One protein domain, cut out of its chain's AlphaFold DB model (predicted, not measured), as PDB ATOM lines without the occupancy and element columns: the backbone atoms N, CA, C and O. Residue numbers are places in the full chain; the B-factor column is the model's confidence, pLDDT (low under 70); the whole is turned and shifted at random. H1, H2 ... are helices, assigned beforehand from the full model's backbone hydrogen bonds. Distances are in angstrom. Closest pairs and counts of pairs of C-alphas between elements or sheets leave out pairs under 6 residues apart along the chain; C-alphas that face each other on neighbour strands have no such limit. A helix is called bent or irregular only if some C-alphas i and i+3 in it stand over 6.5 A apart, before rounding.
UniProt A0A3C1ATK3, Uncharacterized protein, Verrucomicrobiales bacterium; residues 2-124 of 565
ATOM      1  N   THR A   2     208.358 267.693 293.797       38.59
ATOM      2  CA  THR A   2     209.556 267.582 294.637       38.59
ATOM      3  C   THR A   2     210.062 268.993 294.937       38.59
ATOM      4  O   THR A   2     210.202 269.771 293.987       38.59
ATOM      5  N   PRO A   3     210.307 269.361 296.206       42.59
ATOM      6  CA  PRO A   3     210.883 270.660 296.519       42.59
ATOM      7  C   PRO A   3     212.218 270.791 295.774       42.59
ATOM      8  O   PRO A   3     212.963 269.807 295.701       42.59
ATOM      9  N   PRO A   4     212.533 271.957 295.185       54.44
ATOM     10  CA  PRO A   4     213.839 272.164 294.587       54.44
ATOM     11  C   PRO A   4     214.876 271.955 295.690       54.44
ATOM     12  O   PRO A   4     214.912 272.707 296.661       54.44
ATOM     13  N   THR A   5     215.687 270.905 295.568       55.81
ATOM     14  CA  THR A   5     216.821 270.666 296.461       55.81
ATOM     15  C   THR A   5     217.738 271.875 296.355       55.81
ATOM     16  O   THR A   5     218.456 272.036 295.363       55.81
ATOM     17  N   THR A   6     217.668 272.757 297.345       65.12
ATOM     18  CA  THR A   6     218.557 273.897 297.484       65.12
ATOM     19  C   THR A   6     219.959 273.345 297.682       65.12
ATOM     20  O   THR A   6     220.307 272.807 298.731       65.12
ATOM     21  N   LEU A   7     220.768 273.414 296.624       67.94
ATOM     22  CA  LEU A   7     222.186 273.098 296.717       67.94
ATOM     23  C   LEU A   7     222.789 273.966 297.811       67.94
ATOM     24  O   LEU A   7     222.631 275.192 297.795       67.94
ATOM     25  N   THR A   8     223.508 273.324 298.725       87.06
ATOM     26  CA  THR A   8     224.307 274.034 299.714       87.06
ATOM     27  C   THR A   8     225.258 274.996 299.000       87.06
ATOM     28  O   THR A   8     225.714 274.739 297.882       87.06
ATOM     29  N   PHE A   9     225.577 276.115 299.646       85.19
ATOM     30  CA  PHE A   9     226.488 277.121 299.100       85.19
ATOM     31  C   PHE A   9     227.819 276.508 298.621       85.19
ATOM     32  O   PHE A   9     228.290 276.811 297.528       85.19
ATOM     33  N   ALA A  10     228.375 275.553 299.374       88.19
ATOM     34  CA  ALA A  10     229.582 274.822 298.985       88.19
ATOM     35  C   ALA A  10     229.417 274.034 297.669       88.19
ATOM     36  O   ALA A  10     230.324 274.017 296.836       88.19
ATOM     37  N   ALA A  11     228.255 273.414 297.441       87.50
ATOM     38  CA  ALA A  11     227.976 272.695 296.201       87.50
ATOM     39  C   ALA A  11     227.811 273.650 295.005       87.50
ATOM     40  O   ALA A  11     228.255 273.327 293.903       87.50
ATOM     41  N   GLN A  12     227.249 274.845 295.229       86.12
ATOM     42  CA  GLN A  12     227.186 275.921 294.230       86.12
ATOM     43  C   GLN A  12     228.590 276.399 293.827       86.12
ATOM     44  O   GLN A  12     228.896 276.481 292.639       86.12
ATOM     45  N   VAL A  13     229.469 276.639 294.805       88.81
ATOM     46  CA  VAL A  13     230.868 277.045 294.580       88.81
ATOM     47  C   VAL A  13     231.640 275.967 293.820       88.81
ATOM     48  O   VAL A  13     232.308 276.265 292.831       88.81
ATOM     49  N   ARG A  14     231.513 274.696 294.230       91.19
ATOM     50  CA  ARG A  14     232.153 273.560 293.546       91.19
ATOM     51  C   ARG A  14     231.669 273.416 292.104       91.19
ATOM     52  O   ARG A  14     232.479 273.148 291.218       91.19
ATOM     53  N   HIS A  15     230.366 273.575 291.869       87.88
ATOM     54  CA  HIS A  15     229.800 273.533 290.525       87.88
ATOM     55  C   HIS A  15     230.386 274.641 289.642       87.88
ATOM     56  O   HIS A  15     230.833 274.345 288.533       87.88
ATOM     57  N   GLN A  16     230.463 275.876 290.153       88.25
ATOM     58  CA  GLN A  16     231.078 276.980 289.415       88.25
ATOM     59  C   GLN A  16     232.548 276.690 289.107       88.25
ATOM     60  O   GLN A  16     232.950 276.784 287.954       88.25
ATOM     61  N   LEU A  17     233.334 276.260 290.097       89.81
ATOM     62  CA  LEU A  17     234.747 275.911 289.911       89.81
ATOM     63  C   LEU A  17     234.941 274.862 288.802       89.81
ATOM     64  O   LEU A  17     235.811 275.011 287.944       89.81
ATOM     65  N   HIS A  18     234.112 273.813 288.794       90.69
ATOM     66  CA  HIS A  18     234.162 272.773 287.766       90.69
ATOM     67  C   HIS A  18     233.843 273.323 286.372       90.69
ATOM     68  O   HIS A  18     234.503 272.968 285.395       90.69
ATOM     69  N   ARG A  19     232.852 274.211 286.278       88.19
ATOM     70  CA  ARG A  19     232.462 274.840 285.020       88.19
ATOM     71  C   ARG A  19     233.548 275.766 284.478       88.19
ATOM     72  O   ARG A  19     233.869 275.664 283.295       88.19
ATOM     73  N   GLU A  20     234.125 276.618 285.325       90.19
ATOM     74  CA  GLU A  20     235.243 277.497 284.952       90.19
ATOM     75  C   GLU A  20     236.413 276.671 284.410       90.19
ATOM     76  O   GLU A  20     236.938 276.964 283.337       90.19
ATOM     77  N   TRP A  21     236.752 275.561 285.078       91.69
ATOM     78  CA  TRP A  21     237.762 274.626 284.585       91.69
ATOM     79  C   TRP A  21     237.409 274.066 283.202       91.69
ATOM     80  O   TRP A  21     238.237 274.113 282.299       91.69
ATOM     81  N   GLN A  22     236.183 273.585 282.980       91.19
ATOM     82  CA  GLN A  22     235.785 273.057 281.668       91.19
ATOM     83  C   GLN A  22     235.912 274.094 280.538       91.19
ATOM     84  O   GLN A  22     236.366 273.747 279.446       91.19
ATOM     85  N   HIS A  23     235.555 275.354 280.802       88.69
ATOM     86  CA  HIS A  23     235.546 276.426 279.798       88.69
ATOM     87  C   HIS A  23     236.936 277.036 279.572       88.69
ATOM     88  O   HIS A  23     237.273 277.426 278.452       88.69
ATOM     89  N   HIS A  24     237.763 277.099 280.617       91.44
ATOM     90  CA  HIS A  24     239.034 277.822 280.601       91.44
ATOM     91  C   HIS A  24     240.270 276.928 280.776       91.44
ATOM     92  O   HIS A  24     241.382 277.455 280.803       91.44
ATOM     93  N   ARG A  25     240.129 275.591 280.801       91.94
ATOM     94  CA  ARG A  25     241.260 274.645 280.933       91.94
ATOM     95  C   ARG A  25     242.392 274.895 279.943       91.94
ATOM     96  O   ARG A  25     243.542 274.808 280.334       91.94
ATOM     97  N   LEU A  26     242.098 275.228 278.683       91.88
ATOM     98  CA  LEU A  26     243.145 275.470 277.682       91.88
ATOM     99  C   LEU A  26     243.975 276.714 278.018       91.88
ATOM    100  O   LEU A  26     245.189 276.693 277.862       91.88
ATOM    101  N   TRP A  27     243.336 277.765 278.536       90.19
ATOM    102  CA  TRP A  27     244.030 278.972 278.987       90.19
ATOM    103  C   TRP A  27     244.812 278.733 280.278       90.19
ATOM    104  O   TRP A  27     245.940 279.199 280.394       90.19
ATOM    105  N   ALA A  28     244.249 277.967 281.214       90.62
ATOM    106  CA  ALA A  28     244.955 277.555 282.425       90.62
ATOM    107  C   ALA A  28     246.194 276.701 282.095       90.62
ATOM    108  O   ALA A  28     247.270 276.942 282.632       90.62
ATOM    109  N   LEU A  29     246.074 275.750 281.162       92.06
ATOM    110  CA  LEU A  29     247.194 274.934 280.690       92.06
ATOM    111  C   LEU A  29     248.229 275.763 279.923       92.06
ATOM    112  O   LEU A  29     249.419 275.542 280.110       92.06
ATOM    113  N   ALA A  30     247.804 276.730 279.105       89.25
ATOM    114  CA  ALA A  30     248.716 277.648 278.426       89.25
ATOM    115  C   ALA A  30     249.498 278.514 279.424       89.25
ATOM    116  O   ALA A  30     250.705 278.680 279.272       89.25
ATOM    117  N   LEU A  31     248.836 279.012 280.476       89.56
ATOM    118  CA  LEU A  31     249.498 279.727 281.565       89.56
ATOM    119  C   LEU A  31     250.486 278.823 282.309       89.56
ATOM    120  O   LEU A  31     251.608 279.240 282.565       89.56
ATOM    121  N   LEU A  32     250.109 277.580 282.615       91.19
ATOM    122  CA  LEU A  32     251.001 276.628 283.274       91.19
ATOM    123  C   LEU A  32     252.217 276.288 282.399       91.19
ATOM    124  O   LEU A  32     253.345 276.308 282.885       91.19
ATOM    125  N   ALA A  33     252.011 276.048 281.104       91.06
ATOM    126  CA  ALA A  33     253.090 275.838 280.143       91.06
ATOM    127  C   ALA A  33     254.009 277.065 280.054       91.06
ATOM    128  O   ALA A  33     255.227 276.916 280.010       91.06
ATOM    129  N   PHE A  34     253.442 278.274 280.092       89.75
ATOM    130  CA  PHE A  34     254.207 279.513 280.136       89.75
ATOM    131  C   PHE A  34     255.019 279.652 281.431       89.75
ATOM    132  O   PHE A  34     256.197 279.983 281.363       89.75
ATOM    133  N   ILE A  35     254.437 279.349 282.596       88.38
ATOM    134  CA  ILE A  35     255.147 279.354 283.885       88.38
ATOM    135  C   ILE A  35     256.313 278.357 283.858       88.38
ATOM    136  O   ILE A  35     257.417 278.699 284.278       88.38
ATOM    137  N   VAL A  36     256.105 277.151 283.319       89.88
ATOM    138  CA  VAL A  36     257.164 276.140 283.163       89.88
ATOM    139  C   VAL A  36     258.249 276.617 282.197       89.88
ATOM    140  O   VAL A  36     259.430 276.488 282.505       89.88
ATOM    141  N   LEU A  37     257.875 277.207 281.059       87.12
ATOM    142  CA  LEU A  37     258.826 277.768 280.096       87.12
ATOM    143  C   LEU A  37     259.636 278.914 280.713       87.12
ATOM    144  O   LEU A  37     260.850 278.972 280.531       87.12
ATOM    145  N   ARG A  38     258.981 279.798 281.473       83.06
ATOM    146  CA  ARG A  38     259.627 280.875 282.230       83.06
ATOM    147  C   ARG A  38     260.608 280.304 283.247       83.06
ATOM    148  O   ARG A  38     261.738 280.767 283.301       83.06
ATOM    149  N   LEU A  39     260.210 279.301 284.025       82.94
ATOM    150  CA  LEU A  39     261.103 278.638 284.977       82.94
ATOM    151  C   LEU A  39     262.304 278.001 284.276       82.94
ATOM    152  O   LEU A  39     263.428 278.194 284.719       82.94
ATOM    153  N   ALA A  40     262.087 277.295 283.164       84.12
ATOM    154  CA  ALA A  40     263.170 276.717 282.376       84.12
ATOM    155  C   ALA A  40     264.133 277.804 281.874       84.12
ATOM    156  O   ALA A  40     265.342 277.661 282.014       84.12
ATOM    157  N   TYR A  41     263.605 278.927 281.379       79.50
ATOM    158  CA  TYR A  41     264.399 280.080 280.956       79.50
ATOM    159  C   TYR A  41     265.201 280.702 282.109       79.50
ATOM    160  O   TYR A  41     266.363 281.062 281.943       79.50
ATOM    161  N   LEU A  42     264.582 280.825 283.286       73.44
ATOM    162  CA  LEU A  42     265.186 281.439 284.465       73.44
ATOM    163  C   LEU A  42     266.155 280.527 285.210       73.44
ATOM    164  O   LEU A  42     266.908 281.047 286.020       73.44
ATOM    165  N   VAL A  43     266.141 279.213 284.983       74.50
ATOM    166  CA  VAL A  43     267.055 278.248 285.622       74.50
ATOM    167  C   VAL A  43     268.194 277.844 284.683       74.50
ATOM    168  O   VAL A  43     269.273 277.491 285.153       74.50
ATOM    169  N   ASP A  44     267.985 277.907 283.367       74.50
ATOM    170  CA  ASP A  44     268.976 277.470 282.390       74.50
ATOM    171  C   ASP A  44     270.176 278.446 282.294       74.50
ATOM    172  O   ASP A  44     270.001 279.632 281.981       74.50
ATOM    173  N   PRO A  45     271.417 277.959 282.502       65.06
ATOM    174  CA  PRO A  45     272.631 278.774 282.455       65.06
ATOM    175  C   PRO A  45     272.843 279.536 281.148       65.06
ATOM    176  O   PRO A  45     273.346 280.663 281.184       65.06
ATOM    177  N   PHE A  46     272.480 278.936 280.008       67.88
ATOM    178  CA  PHE A  46     272.629 279.530 278.682       67.88
ATOM    179  C   PHE A  46     271.663 280.700 278.511       67.88
ATOM    180  O   PHE A  46     272.086 281.786 278.114       67.88
ATOM    181  N   TRP A  47     270.389 280.514 278.867       68.44
ATOM    182  CA  TRP A  47     269.394 281.584 278.773       68.44
ATOM    183  C   TRP A  47     269.669 282.718 279.749       68.44
ATOM    184  O   TRP A  47     269.530 283.880 279.379       68.44
ATOM    185  N   GLN A  48     270.149 282.408 280.951       62.59
ATOM    186  CA  GLN A  48     270.602 283.418 281.903       62.59
ATOM    187  C   GLN A  48     271.825 284.193 281.378       62.59
ATOM    188  O   GLN A  48     271.875 285.411 281.522       62.59
ATOM    189  N   ALA A  49     272.793 283.536 280.726       60.03
ATOM    190  CA  ALA A  49     273.940 284.217 280.114       60.03
ATOM    191  C   ALA A  49     273.518 285.105 278.928       60.03
ATOM    192  O   ALA A  49     273.964 286.248 278.809       60.03
ATOM    193  N   TYR A  50     272.608 284.607 278.085       62.94
ATOM    194  CA  TYR A  50     272.040 285.352 276.963       62.94
ATOM    195  C   TYR A  50     271.222 286.563 277.432       62.94
ATOM    196  O   TYR A  50     271.406 287.675 276.932       62.94
ATOM    197  N   ALA A  51     270.361 286.364 278.431       57.94
ATOM    198  CA  ALA A  51     269.597 287.422 279.073       57.94
ATOM    199  C   ALA A  51     270.510 288.404 279.812       57.94
ATOM    200  O   ALA A  51     270.206 289.587 279.876       57.94
ATOM    201  N   GLY A  52     271.646 287.954 280.346       53.66
ATOM    202  CA  GLY A  52     272.633 288.849 280.928       53.66
ATOM    203  C   GLY A  52     273.128 289.832 279.870       53.66
ATOM    204  O   GLY A  52     273.081 291.038 280.071       53.66
ATOM    205  N   TYR A  53     273.517 289.327 278.700       53.12
ATOM    206  CA  TYR A  53     274.057 290.158 277.625       53.12
ATOM    207  C   TYR A  53     273.027 291.098 276.972       53.12
ATOM    208  O   TYR A  53     273.400 292.173 276.507       53.12
ATOM    209  N   ARG A  54     271.742 290.714 276.898       56.53
ATOM    210  CA  ARG A  54     270.700 291.482 276.176       56.53
ATOM    211  C   ARG A  54     269.538 291.993 277.034       56.53
ATOM    212  O   ARG A  54     268.613 292.591 276.490       56.53
ATOM    213  N   GLY A  55     269.580 291.774 278.343       59.56
ATOM    214  CA  GLY A  55     268.422 291.915 279.222       59.56
ATOM    215  C   GLY A  55     267.434 290.748 279.094       59.56
ATOM    216  O   GLY A  55     267.512 289.913 278.186       59.56
ATOM    217  N   GLU A  56     266.475 290.687 280.022       61.19
ATOM    218  CA  GLU A  56     265.318 289.798 279.890       61.19
ATOM    219  C   GLU A  56     264.558 290.179 278.605       61.19
ATOM    220  O   GLU A  56     264.277 291.360 278.380       61.19
ATOM    221  N   PRO A  57     264.249 289.223 277.719       69.38
ATOM    222  CA  PRO A  57     263.680 289.566 276.433       69.38
ATOM    223  C   PRO A  57     262.268 290.129 276.626       69.38
ATOM    224  O   PRO A  57     261.441 289.537 277.320       69.38
ATOM    225  N   TYR A  58     261.972 291.255 275.969       70.50
ATOM    226  CA  TYR A  58     260.708 291.989 276.122       70.50
ATOM    227  C   TYR A  58     259.452 291.124 275.953       70.50
ATOM    228  O   TYR A  58     258.430 291.385 276.585       70.50
ATOM    229  N   TRP A  59     259.517 290.073 275.129       75.06
ATOM    230  CA  TRP A  59     258.397 289.151 274.950       75.06
ATOM    231  C   TRP A  59     258.060 288.387 276.238       75.06
ATOM    232  O   TRP A  59     256.883 288.176 276.510       75.06
ATOM    233  N   LEU A  60     259.050 288.016 277.060       73.88
ATOM    234  CA  LEU A  60     258.826 287.305 278.321       73.88
ATOM    235  C   LEU A  60     258.123 288.229 279.326       73.88
ATOM    236  O   LEU A  60     257.126 287.843 279.933       73.88
ATOM    237  N   GLN A  61     258.569 289.488 279.416       71.12
ATOM    238  CA  GLN A  61     257.935 290.523 280.242       71.12
ATOM    239  C   GLN A  61     256.501 290.817 279.802       71.12
ATOM    240  O   GLN A  61     255.599 290.898 280.634       71.12
ATOM    241  N   PHE A  62     256.281 290.935 278.495       73.56
ATOM    242  CA  PHE A  62     254.951 291.131 277.935       73.56
ATOM    243  C   PHE A  62     254.027 289.949 278.262       73.56
ATOM    244  O   PHE A  62     252.896 290.148 278.707       73.56
ATOM    245  N   MET A  63     254.511 288.713 278.110       79.38
ATOM    246  CA  MET A  63     253.719 287.507 278.371       79.38
ATOM    247  C   MET A  63     253.402 287.303 279.859       79.38
ATOM    248  O   MET A  63     252.300 286.844 280.171       79.38
ATOM    249  N   ASN A  64     254.286 287.733 280.768       75.88
ATOM    250  CA  ASN A  64     254.039 287.730 282.219       75.88
ATOM    251  C   ASN A  64     252.791 288.539 282.612       75.88
ATOM    252  O   ASN A  64     252.160 288.241 283.621       75.88
ATOM    253  N   ILE A  65     252.419 289.544 281.818       75.62
ATOM    254  CA  ILE A  65     251.235 290.382 282.055       75.62
ATOM    255  C   ILE A  65     250.071 289.886 281.206       75.62
ATOM    256  O   ILE A  65     248.960 289.702 281.702       75.62
ATOM    257  N   PHE A  66     250.328 289.655 279.920       80.31
ATOM    258  CA  PHE A  66     249.293 289.380 278.938       80.31
ATOM    259  C   PHE A  66     248.586 288.047 279.185       80.31
ATOM    260  O   PHE A  66     247.358 287.999 279.142       80.31
ATOM    261  N   VAL A  67     249.326 286.967 279.469       81.81
ATOM    262  CA  VAL A  67     248.725 285.631 279.631       81.81
ATOM    263  C   VAL A  67     247.815 285.576 280.866       81.81
ATOM    264  O   VAL A  67     246.654 285.174 280.711       81.81
ATOM    265  N   PRO A  68     248.241 286.039 282.063       80.94
ATOM    266  CA  PRO A  68     247.333 286.148 283.200       80.94
ATOM    267  C   PRO A  68     246.169 287.101 282.924       80.94
ATOM    268  O   PRO A  68     245.021 286.726 283.157       80.94
ATOM    269  N   ALA A  69     246.423 288.300 282.381       81.00
ATOM    270  CA  ALA A  69     245.374 289.282 282.099       81.00
ATOM    271  C   ALA A  69     244.300 288.737 281.147       81.00
ATOM    272  O   ALA A  69     243.112 288.943 281.387       81.00
ATOM    273  N   ALA A  70     244.689 287.991 280.110       84.38
ATOM    274  CA  ALA A  70     243.760 287.368 279.174       84.38
ATOM    275  C   ALA A  70     242.876 286.313 279.860       84.38
ATOM    276  O   ALA A  70     241.664 286.278 279.629       84.38
ATOM    277  N   LEU A  71     243.455 285.484 280.736       87.19
ATOM    278  CA  LEU A  71     242.703 284.515 281.536       87.19
ATOM    279  C   LEU A  71     241.725 285.226 282.484       87.19
ATOM    280  O   LEU A  71     240.539 284.896 282.480       87.19
ATOM    281  N   PHE A  72     242.192 286.228 283.236       84.88
ATOM    282  CA  PHE A  72     241.349 287.035 284.126       84.88
ATOM    283  C   PHE A  72     240.193 287.679 283.361       84.88
ATOM    284  O   PHE A  72     239.035 287.531 283.750       84.88
ATOM    285  N   MET A  73     240.490 288.330 282.236       83.06
ATOM    286  CA  MET A  73     239.497 288.979 281.387       83.06
ATOM    287  C   MET A  73     238.443 287.979 280.906       83.06
ATOM    288  O   MET A  73     237.254 288.261 281.011       83.06
ATOM    289  N   ARG A  74     238.839 286.791 280.434       84.81
ATOM    290  CA  ARG A  74     237.873 285.778 279.983       84.81
ATOM    291  C   ARG A  74     237.001 285.242 281.110       84.81
ATOM    292  O   ARG A  74     235.797 285.129 280.909       84.81
ATOM    293  N   VAL A  75     237.576 284.958 282.276       86.31
ATOM    294  CA  VAL A  75     236.817 284.470 283.439       86.31
ATOM    295  C   VAL A  75     235.814 285.524 283.909       86.31
ATOM    296  O   VAL A  75     234.664 285.201 284.204       86.31
ATOM    297  N   ILE A  76     236.214 286.796 283.948       80.06
ATOM    298  CA  ILE A  76     235.342 287.894 284.380       80.06
ATOM    299  C   ILE A  76     234.237 288.165 283.345       80.06
ATOM    300  O   ILE A  76     233.088 288.384 283.724       80.06
ATOM    301  N   LEU A  77     234.560 288.118 282.049       77.19
ATOM    302  CA  LEU A  77     233.607 288.395 280.969       77.19
ATOM    303  C   LEU A  77     232.654 287.246 280.657       77.19
ATOM    304  O   LEU A  77     231.576 287.509 280.131       77.19
ATOM    305  N   ALA A  78     233.023 285.998 280.957       76.19
ATOM    306  CA  ALA A  78     232.166 284.847 280.686       76.19
ATOM    307  C   ALA A  78     230.802 284.982 281.383       76.19
ATOM    308  O   ALA A  78     229.779 284.658 280.789       76.19
ATOM    309  N   GLU A  79     230.789 285.492 282.620       73.75
ATOM    310  CA  GLU A  79     229.569 285.730 283.402       73.75
ATOM    311  C   GLU A  79     229.773 286.980 284.281       73.75
ATOM    312  O   GLU A  79     230.251 286.866 285.417       73.75
ATOM    313  N   PRO A  80     229.473 288.187 283.761       65.69
ATOM    314  CA  PRO A  80     229.680 289.425 284.499       65.69
ATOM    315  C   PRO A  80     228.673 289.537 285.647       65.69
ATOM    316  O   PRO A  80     227.469 289.403 285.458       65.69
ATOM    317  N   LEU A  81     229.152 289.874 286.845       61.38
ATOM    318  CA  LEU A  81     228.333 290.010 288.064       61.38
ATOM    319  C   LEU A  81     227.224 291.062 287.987       61.38
ATOM    320  O   LEU A  81     226.292 291.043 288.792       61.38
ATOM    321  N   ALA A  82     227.342 291.991 287.042       55.94
ATOM    322  CA  ALA A  82     226.336 293.003 286.776       55.94
ATOM    323  C   ALA A  82     225.124 292.454 286.002       55.94
ATOM    324  O   ALA A  82     224.094 293.137 285.970       55.94
ATOM    325  N   SER A  83     225.215 291.253 285.406       62.09
ATOM    326  CA  SER A  83     224.082 290.648 284.710       62.09
ATOM    327  C   SER A  83     222.949 290.372 285.702       62.09
ATOM    328  O   SER A  83     223.138 289.894 286.823       62.09
ATOM    329  N   THR A  84     221.737 290.749 285.310       55.16
ATOM    330  CA  THR A  84     220.516 290.399 286.044       55.16
ATOM    331  C   THR A  84     220.214 288.908 285.923       55.16
ATOM    332  O   THR A  84     219.689 288.322 286.866       55.16
ATOM    333  N   ASP A  85     220.660 288.296 284.825       55.62
ATOM    334  CA  ASP A  85     220.574 286.868 284.553       55.62
ATOM    335  C   ASP A  85     221.867 286.169 284.983       55.62
ATOM    336  O   ASP A  85     222.736 285.840 284.176       55.62
ATOM    337  N   LEU A  86     222.008 285.930 286.288       56.94
ATOM    338  CA  LEU A  86     222.989 284.981 286.833       56.94
ATOM    339  C   LEU A  86     222.402 283.564 286.828       56.94
ATOM    340  O   LEU A  86     222.425 282.833 287.817       56.94
ATOM    341  N   GLY A  87     221.811 283.196 285.697       53.62
ATOM    342  CA  GLY A  87     221.515 281.816 285.375       53.62
ATOM    343  C   GLY A  87     222.720 281.298 284.627       53.62
ATOM    344  O   GLY A  87     222.881 281.590 283.446       53.62
ATOM    345  N   THR A  88     223.585 280.538 285.287       50.69
ATOM    346  CA  THR A  88     224.689 279.871 284.599       50.69
ATOM    347  C   THR A  88     224.075 278.683 283.840       50.69
ATOM    348  O   THR A  88     224.209 277.530 284.226       50.69
ATOM    349  N   LEU A  89     223.285 278.961 282.798       46.66
ATOM    350  CA  LEU A  89     222.637 278.071 281.816       46.66
ATOM    351  C   LEU A  89     221.896 276.798 282.302       46.66
ATOM    352  O   LEU A  89     221.281 276.126 281.485       46.66
ATOM    353  N   THR A  90     221.877 276.458 283.596       47.84
ATOM    354  CA  THR A  90     221.187 275.269 284.134       47.84
ATOM    355  C   THR A  90     220.630 275.439 285.553       47.84
ATOM    356  O   THR A  90     219.658 274.755 285.876       47.84
ATOM    357  N   ARG A  91     221.188 276.311 286.421       58.69
ATOM    358  CA  ARG A  91     220.705 276.506 287.810       58.69
ATOM    359  C   ARG A  91     220.928 277.934 288.335       58.69
ATOM    360  O   ARG A  91     221.902 278.572 287.940       58.69
ATOM    361  N   PRO A  92     220.073 278.430 289.250       65.38
ATOM    362  CA  PRO A  92     220.310 279.693 289.942       65.38
ATOM    363  C   PRO A  92     221.506 279.549 290.894       65.38
ATOM    364  O   PRO A  92     221.518 278.670 291.758       65.38
ATOM    365  N   LEU A  93     222.507 280.417 290.746       71.19
ATOM    366  CA  LEU A  93     223.636 280.521 291.670       71.19
ATOM    367  C   LEU A  93     223.536 281.818 292.469       71.19
ATOM    368  O   LEU A  93     223.136 282.863 291.955       71.19
ATOM    369  N   SER A  94     223.943 281.771 293.736       78.31
ATOM    370  CA  SER A  94     224.138 283.005 294.496       78.31
ATOM    371  C   SER A  94     225.324 283.801 293.933       78.31
ATOM    372  O   SER A  94     226.349 283.231 293.551       78.31
ATOM    373  N   ARG A  95     225.221 285.139 293.923       77.38
ATOM    374  CA  ARG A  95     226.305 286.051 293.493       77.38
ATOM    375  C   ARG A  95     227.626 285.759 294.202       77.38
ATOM    376  O   ARG A  95     228.681 285.757 293.579       77.38
ATOM    377  N   TRP A  96     227.556 285.464 295.497       81.06
ATOM    378  CA  TRP A  96     228.724 285.126 296.303       81.06
ATOM    379  C   TRP A  96     229.326 283.768 295.943       81.06
ATOM    380  O   TRP A  96     230.549 283.649 295.943       81.06
ATOM    381  N   ALA A  97     228.513 282.771 295.573       83.44
ATOM    382  CA  ALA A  97     229.035 281.494 295.091       83.44
ATOM    383  C   ALA A  97     229.753 281.655 293.745       83.44
ATOM    384  O   ALA A  97     230.784 281.021 293.532       83.44
ATOM    385  N   LEU A  98     229.258 282.543 292.874       83.25
ATOM    386  CA  LEU A  98     229.928 282.899 291.623       83.25
ATOM    387  C   LEU A  98     231.287 283.568 291.886       83.25
ATOM    388  O   LEU A  98     232.297 283.124 291.345       83.25
ATOM    389  N   VAL A  99     231.318 284.607 292.735       82.69
ATOM    390  CA  VAL A  99     232.556 285.332 293.086       82.69
ATOM    391  C   VAL A  99     233.576 284.385 293.700       82.69
ATOM    392  O   VAL A  99     234.719 284.351 293.255       82.69
ATOM    393  N   LEU A 100     233.164 283.590 294.689       87.81
ATOM    394  CA  LEU A 100     234.059 282.661 295.367       87.81
ATOM    395  C   LEU A 100     234.521 281.538 294.429       87.81
ATOM    396  O   LEU A 100     235.693 281.189 294.451       87.81
ATOM    397  N   GLY A 101     233.643 281.003 293.574       88.94
ATOM    398  CA  GLY A 101     233.993 279.969 292.596       88.94
ATOM    399  C   GLY A 101     235.002 280.452 291.552       88.94
ATOM    400  O   GLY A 101     236.013 279.788 291.330       88.94
ATOM    401  N   LYS A 102     234.776 281.636 290.966       88.06
ATOM    402  CA  LYS A 102     235.723 282.285 290.040       88.06
ATOM    403  C   LYS A 102     237.028 282.661 290.742       88.06
ATOM    404  O   LYS A 102     238.101 282.426 290.195       88.06
ATOM    405  N   GLY A 103     236.942 283.199 291.959       87.94
ATOM    406  CA  GLY A 103     238.099 283.528 292.790       87.94
ATOM    407  C   GLY A 103     238.962 282.300 293.066       87.94
ATOM    408  O   GLY A 103     240.146 282.318 292.763       87.94
ATOM    409  N   LEU A 104     238.358 281.202 293.530       91.81
ATOM    410  CA  LEU A 104     239.048 279.929 293.752       91.81
ATOM    411  C   LEU A 104     239.651 279.367 292.464       91.81
ATOM    412  O   LEU A 104     240.785 278.897 292.492       91.81
ATOM    413  N   PHE A 105     238.932 279.433 291.339       92.12
ATOM    414  CA  PHE A 105     239.471 279.013 290.045       92.12
ATOM    415  C   PHE A 105     240.732 279.801 289.693       92.12
ATOM    416  O   PHE A 105     241.764 279.201 289.421       92.12
ATOM    417  N   LEU A 106     240.676 281.132 289.745       90.25
ATOM    418  CA  LEU A 106     241.815 281.997 289.437       90.25
ATOM    419  C   LEU A 106     242.969 281.802 290.428       90.25
ATOM    420  O   LEU A 106     244.132 281.772 290.025       90.25
ATOM    421  N   SER A 107     242.662 281.605 291.712       90.81
ATOM    422  CA  SER A 107     243.666 281.292 292.724       90.81
ATOM    423  C   SER A 107     244.374 279.970 292.432       90.81
ATOM    424  O   SER A 107     245.592 279.914 292.526       90.81
ATOM    425  N   LEU A 108     243.649 278.918 292.042       92.50
ATOM    426  CA  LEU A 108     244.225 277.593 291.785       92.50
ATOM    427  C   LEU A 108     244.875 277.466 290.401       92.50
ATOM    428  O   LEU A 108     245.879 276.776 290.264       92.50
ATOM    429  N   ALA A 109     244.307 278.101 289.376       89.81
ATOM    430  CA  ALA A 109     244.757 277.982 287.991       89.81
ATOM    431  C   ALA A 109     245.859 278.984 287.624       89.81
ATOM    432  O   ALA A 109     246.621 278.717 286.698       89.81
ATOM    433  N   ALA A 110     245.936 280.126 288.317       88.69
ATOM    434  CA  ALA A 110     246.888 281.190 288.006       88.69
ATOM    435  C   ALA A 110     247.784 281.554 289.191       88.69
ATOM    436  O   ALA A 110     248.998 281.388 289.101       88.69
ATOM    437  N   LEU A 111     247.202 282.018 290.303       88.81
ATOM    438  CA  LEU A 111     247.979 282.585 291.410       88.81
ATOM    439  C   LEU A 111     248.874 281.542 292.093       88.81
ATOM    440  O   LEU A 111     250.056 281.784 292.287       88.81
ATOM    441  N   LEU A 112     248.330 280.380 292.454       91.50
ATOM    442  CA  LEU A 112     249.062 279.346 293.180       91.50
ATOM    443  C   LEU A 112     250.212 278.757 292.342       91.50
ATOM    444  O   LEU A 112     251.326 278.728 292.859       91.50
ATOM    445  N   PRO A 113     250.023 278.347 291.068       91.06
ATOM    446  CA  PRO A 113     251.135 277.911 290.225       91.06
ATOM    447  C   PRO A 113     252.220 278.981 290.072       91.06
ATOM    448  O   PRO A 113     253.403 278.651 290.091       91.06
ATOM    449  N   TRP A 114     251.824 280.253 289.964       87.69
ATOM    450  CA  TRP A 114     252.759 281.371 289.870       87.69
ATOM    451  C   TRP A 114     253.574 281.551 291.154       87.69
ATOM    452  O   TRP A 114     254.800 281.595 291.111       87.69
ATOM    453  N   LEU A 115     252.903 281.579 292.308       88.38
ATOM    454  CA  LEU A 115     253.552 281.700 293.613       88.38
ATOM    455  C   LEU A 115     254.471 280.516 293.910       88.38
ATOM    456  O   LEU A 115     255.543 280.714 294.468       88.38
ATOM    457  N   LEU A 116     254.082 279.296 293.531       90.69
ATOM    458  CA  LEU A 116     254.930 278.112 293.682       90.69
ATOM    459  C   LEU A 116     256.173 278.187 292.788       90.69
ATOM    460  O   LEU A 116     257.256 277.802 293.225       90.69
ATOM    461  N   ALA A 117     256.028 278.697 291.562       86.50
ATOM    462  CA  ALA A 117     257.148 278.920 290.658       86.50
ATOM    463  C   ALA A 117     258.131 279.959 291.214       86.50
ATOM    464  O   ALA A 117     259.327 279.689 291.278       86.50
ATOM    465  N   ASP A 118     257.639 281.108 291.677       82.69
ATOM    466  CA  ASP A 118     258.495 282.136 292.277       82.69
ATOM    467  C   ASP A 118     259.122 281.651 293.598       82.69
ATOM    468  O   ASP A 118     260.323 281.813 293.811       82.69
ATOM    469  N   ALA A 119     258.367 280.942 294.444       85.38
ATOM    470  CA  ALA A 119     258.895 280.359 295.678       85.38
ATOM    471  C   ALA A 119     260.017 279.341 295.425       85.38
ATOM    472  O   ALA A 119     260.960 279.250 296.213       85.38
ATOM    473  N   TRP A 120     259.941 278.592 294.319       86.31
ATOM    474  CA  TRP A 120     261.007 277.680 293.911       86.31
ATOM    475  C   TRP A 120     262.310 278.424 293.592       86.31
ATOM    476  O   TRP A 120     263.383 277.959 293.980       86.31
ATOM    477  N   LEU A 121     262.225 279.594 292.949       79.12
ATOM    478  CA  LEU A 121     263.388 280.427 292.625       79.12
ATOM    479  C   LEU A 121     264.074 280.987 293.881       79.12
ATOM    480  O   LEU A 121     265.291 281.151 293.888       79.12
ATOM    481  N   TRP A 122     263.329 281.209 294.967       79.62
ATOM    482  CA  TRP A 122     263.863 281.714 296.241       79.62
ATOM    483  C   TRP A 122     264.358 280.620 297.196       79.62
ATOM    484  O   TRP A 122     264.775 280.892 298.329       79.62
ATOM    485  N   ARG A 123     264.356 279.357 296.766       83.06
ATOM    486  CA  ARG A 123     264.910 278.266 297.569       83.06
ATOM    487  C   ARG A 123     266.407 278.487 297.809       83.06
ATOM    488  O   ARG A 123     267.161 278.739 296.880       83.06
ATOM    489  N   GLY A 124     266.862 278.332 299.053       80.44
ATOM    490  CA  GLY A 124     268.289 278.426 299.403       80.44
ATOM    491  C   GLY A 124     268.805 279.843 299.678       80.44
ATOM    492  O   GLY A 124     270.006 280.022 299.837       80.44
TER     493      GLY A 124
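AT A GLANCE: This is residues 2 to 124 of the 565 residues of an uncharacterized protein of Verrucomicrobiales bacterium (UniProt A0A3C1ATK3). Two long helical pieces, H1b and H3, and the shorter arm H4b run nearly along one axis, H1b touching both others, while the short helix H2 lies across one end. At the other end the sharply bent H1 turns its arm H1a across H4a as an X. The 123 printed residues hold four named helices, H1 to H4 in order, and no named strand: an all helix class, packing mostly aligned. The whole is loose, radius of gyration of the C-alphas 18.7 A, a rod of 69 by 29 by 19 A, with residues 2 to 8 extending one end.

HOW THE PARTS SIT: H1, residues 9 to 43, was assigned as one helix by its hydrogen bonds but is bent, C-alphas 23 and 26 being 7.9 A apart; its arms H1a, 9 to 23, and H1b, 26 to 43, are about perpendicular at 74 degrees. H2, residues 45 to 54, only just touches H1b, only at the corner, with 3 pairs of C-alphas within 8 A, closest Tyr 41 and Trp 47 at 5.7 A. H3, residues 58 to 78, touches H1b, closest C-alphas Trp 27 and Leu 71 at 6.2 A, at a shallow tilt of 22 degrees, opposite ways. H4, residues 95 to 121, likewise one helix by its hydrogen bonds, is bent, C-alphas 109 and 112 being 6.9 A apart, into H4a, 95 to 109, and H4b, 112 to 121. H4a touches H1a, closest C-alphas Val 13 and Gly 101 at 4.7 A, at a steep tilt of 50 degrees. H3 and H4a, a helical hairpin, only just touch, with 3 pairs within 8 A, closest C-alphas Val 75 and Lys 102 at 7.0 A. H4b touches H1b residues 32 to 39 alone, closest C-alphas Ile 35 and Trp 114 at 6.8 A, at 5 degrees, the same way; H3 and H4b are apart. Every O i to N i+4 pair is within hydrogen-bond range in H1a, H1b, H2, H4a and H4b, and 15 of 17 in H3.

IN THESE COORDINATES: H1a begins at C-alpha 9, (226.488, 277.121, 299.100), and measures 21.3 A; H1b measures 25.3 A, H2 14.3 A and H3 29.8 A. H4a measures 20.9 A, and H4b, 14.4 A, ends at C-alpha 121, (263.388, 280.427, 292.625).

THE WHOLE: The C-alphas of Thr 2 and Tyr 53 are the two farthest apart, 70.4 A. The printed part has no cut; the link from H3 to H4, residues 79 to 94, is long, and in it 87 to 88 pair antiparallel with 91 to 92. Mean pLDDT of the printed part is 77.9, under 70 in residues 2 to 7, 45 to 57 and 80 to 92.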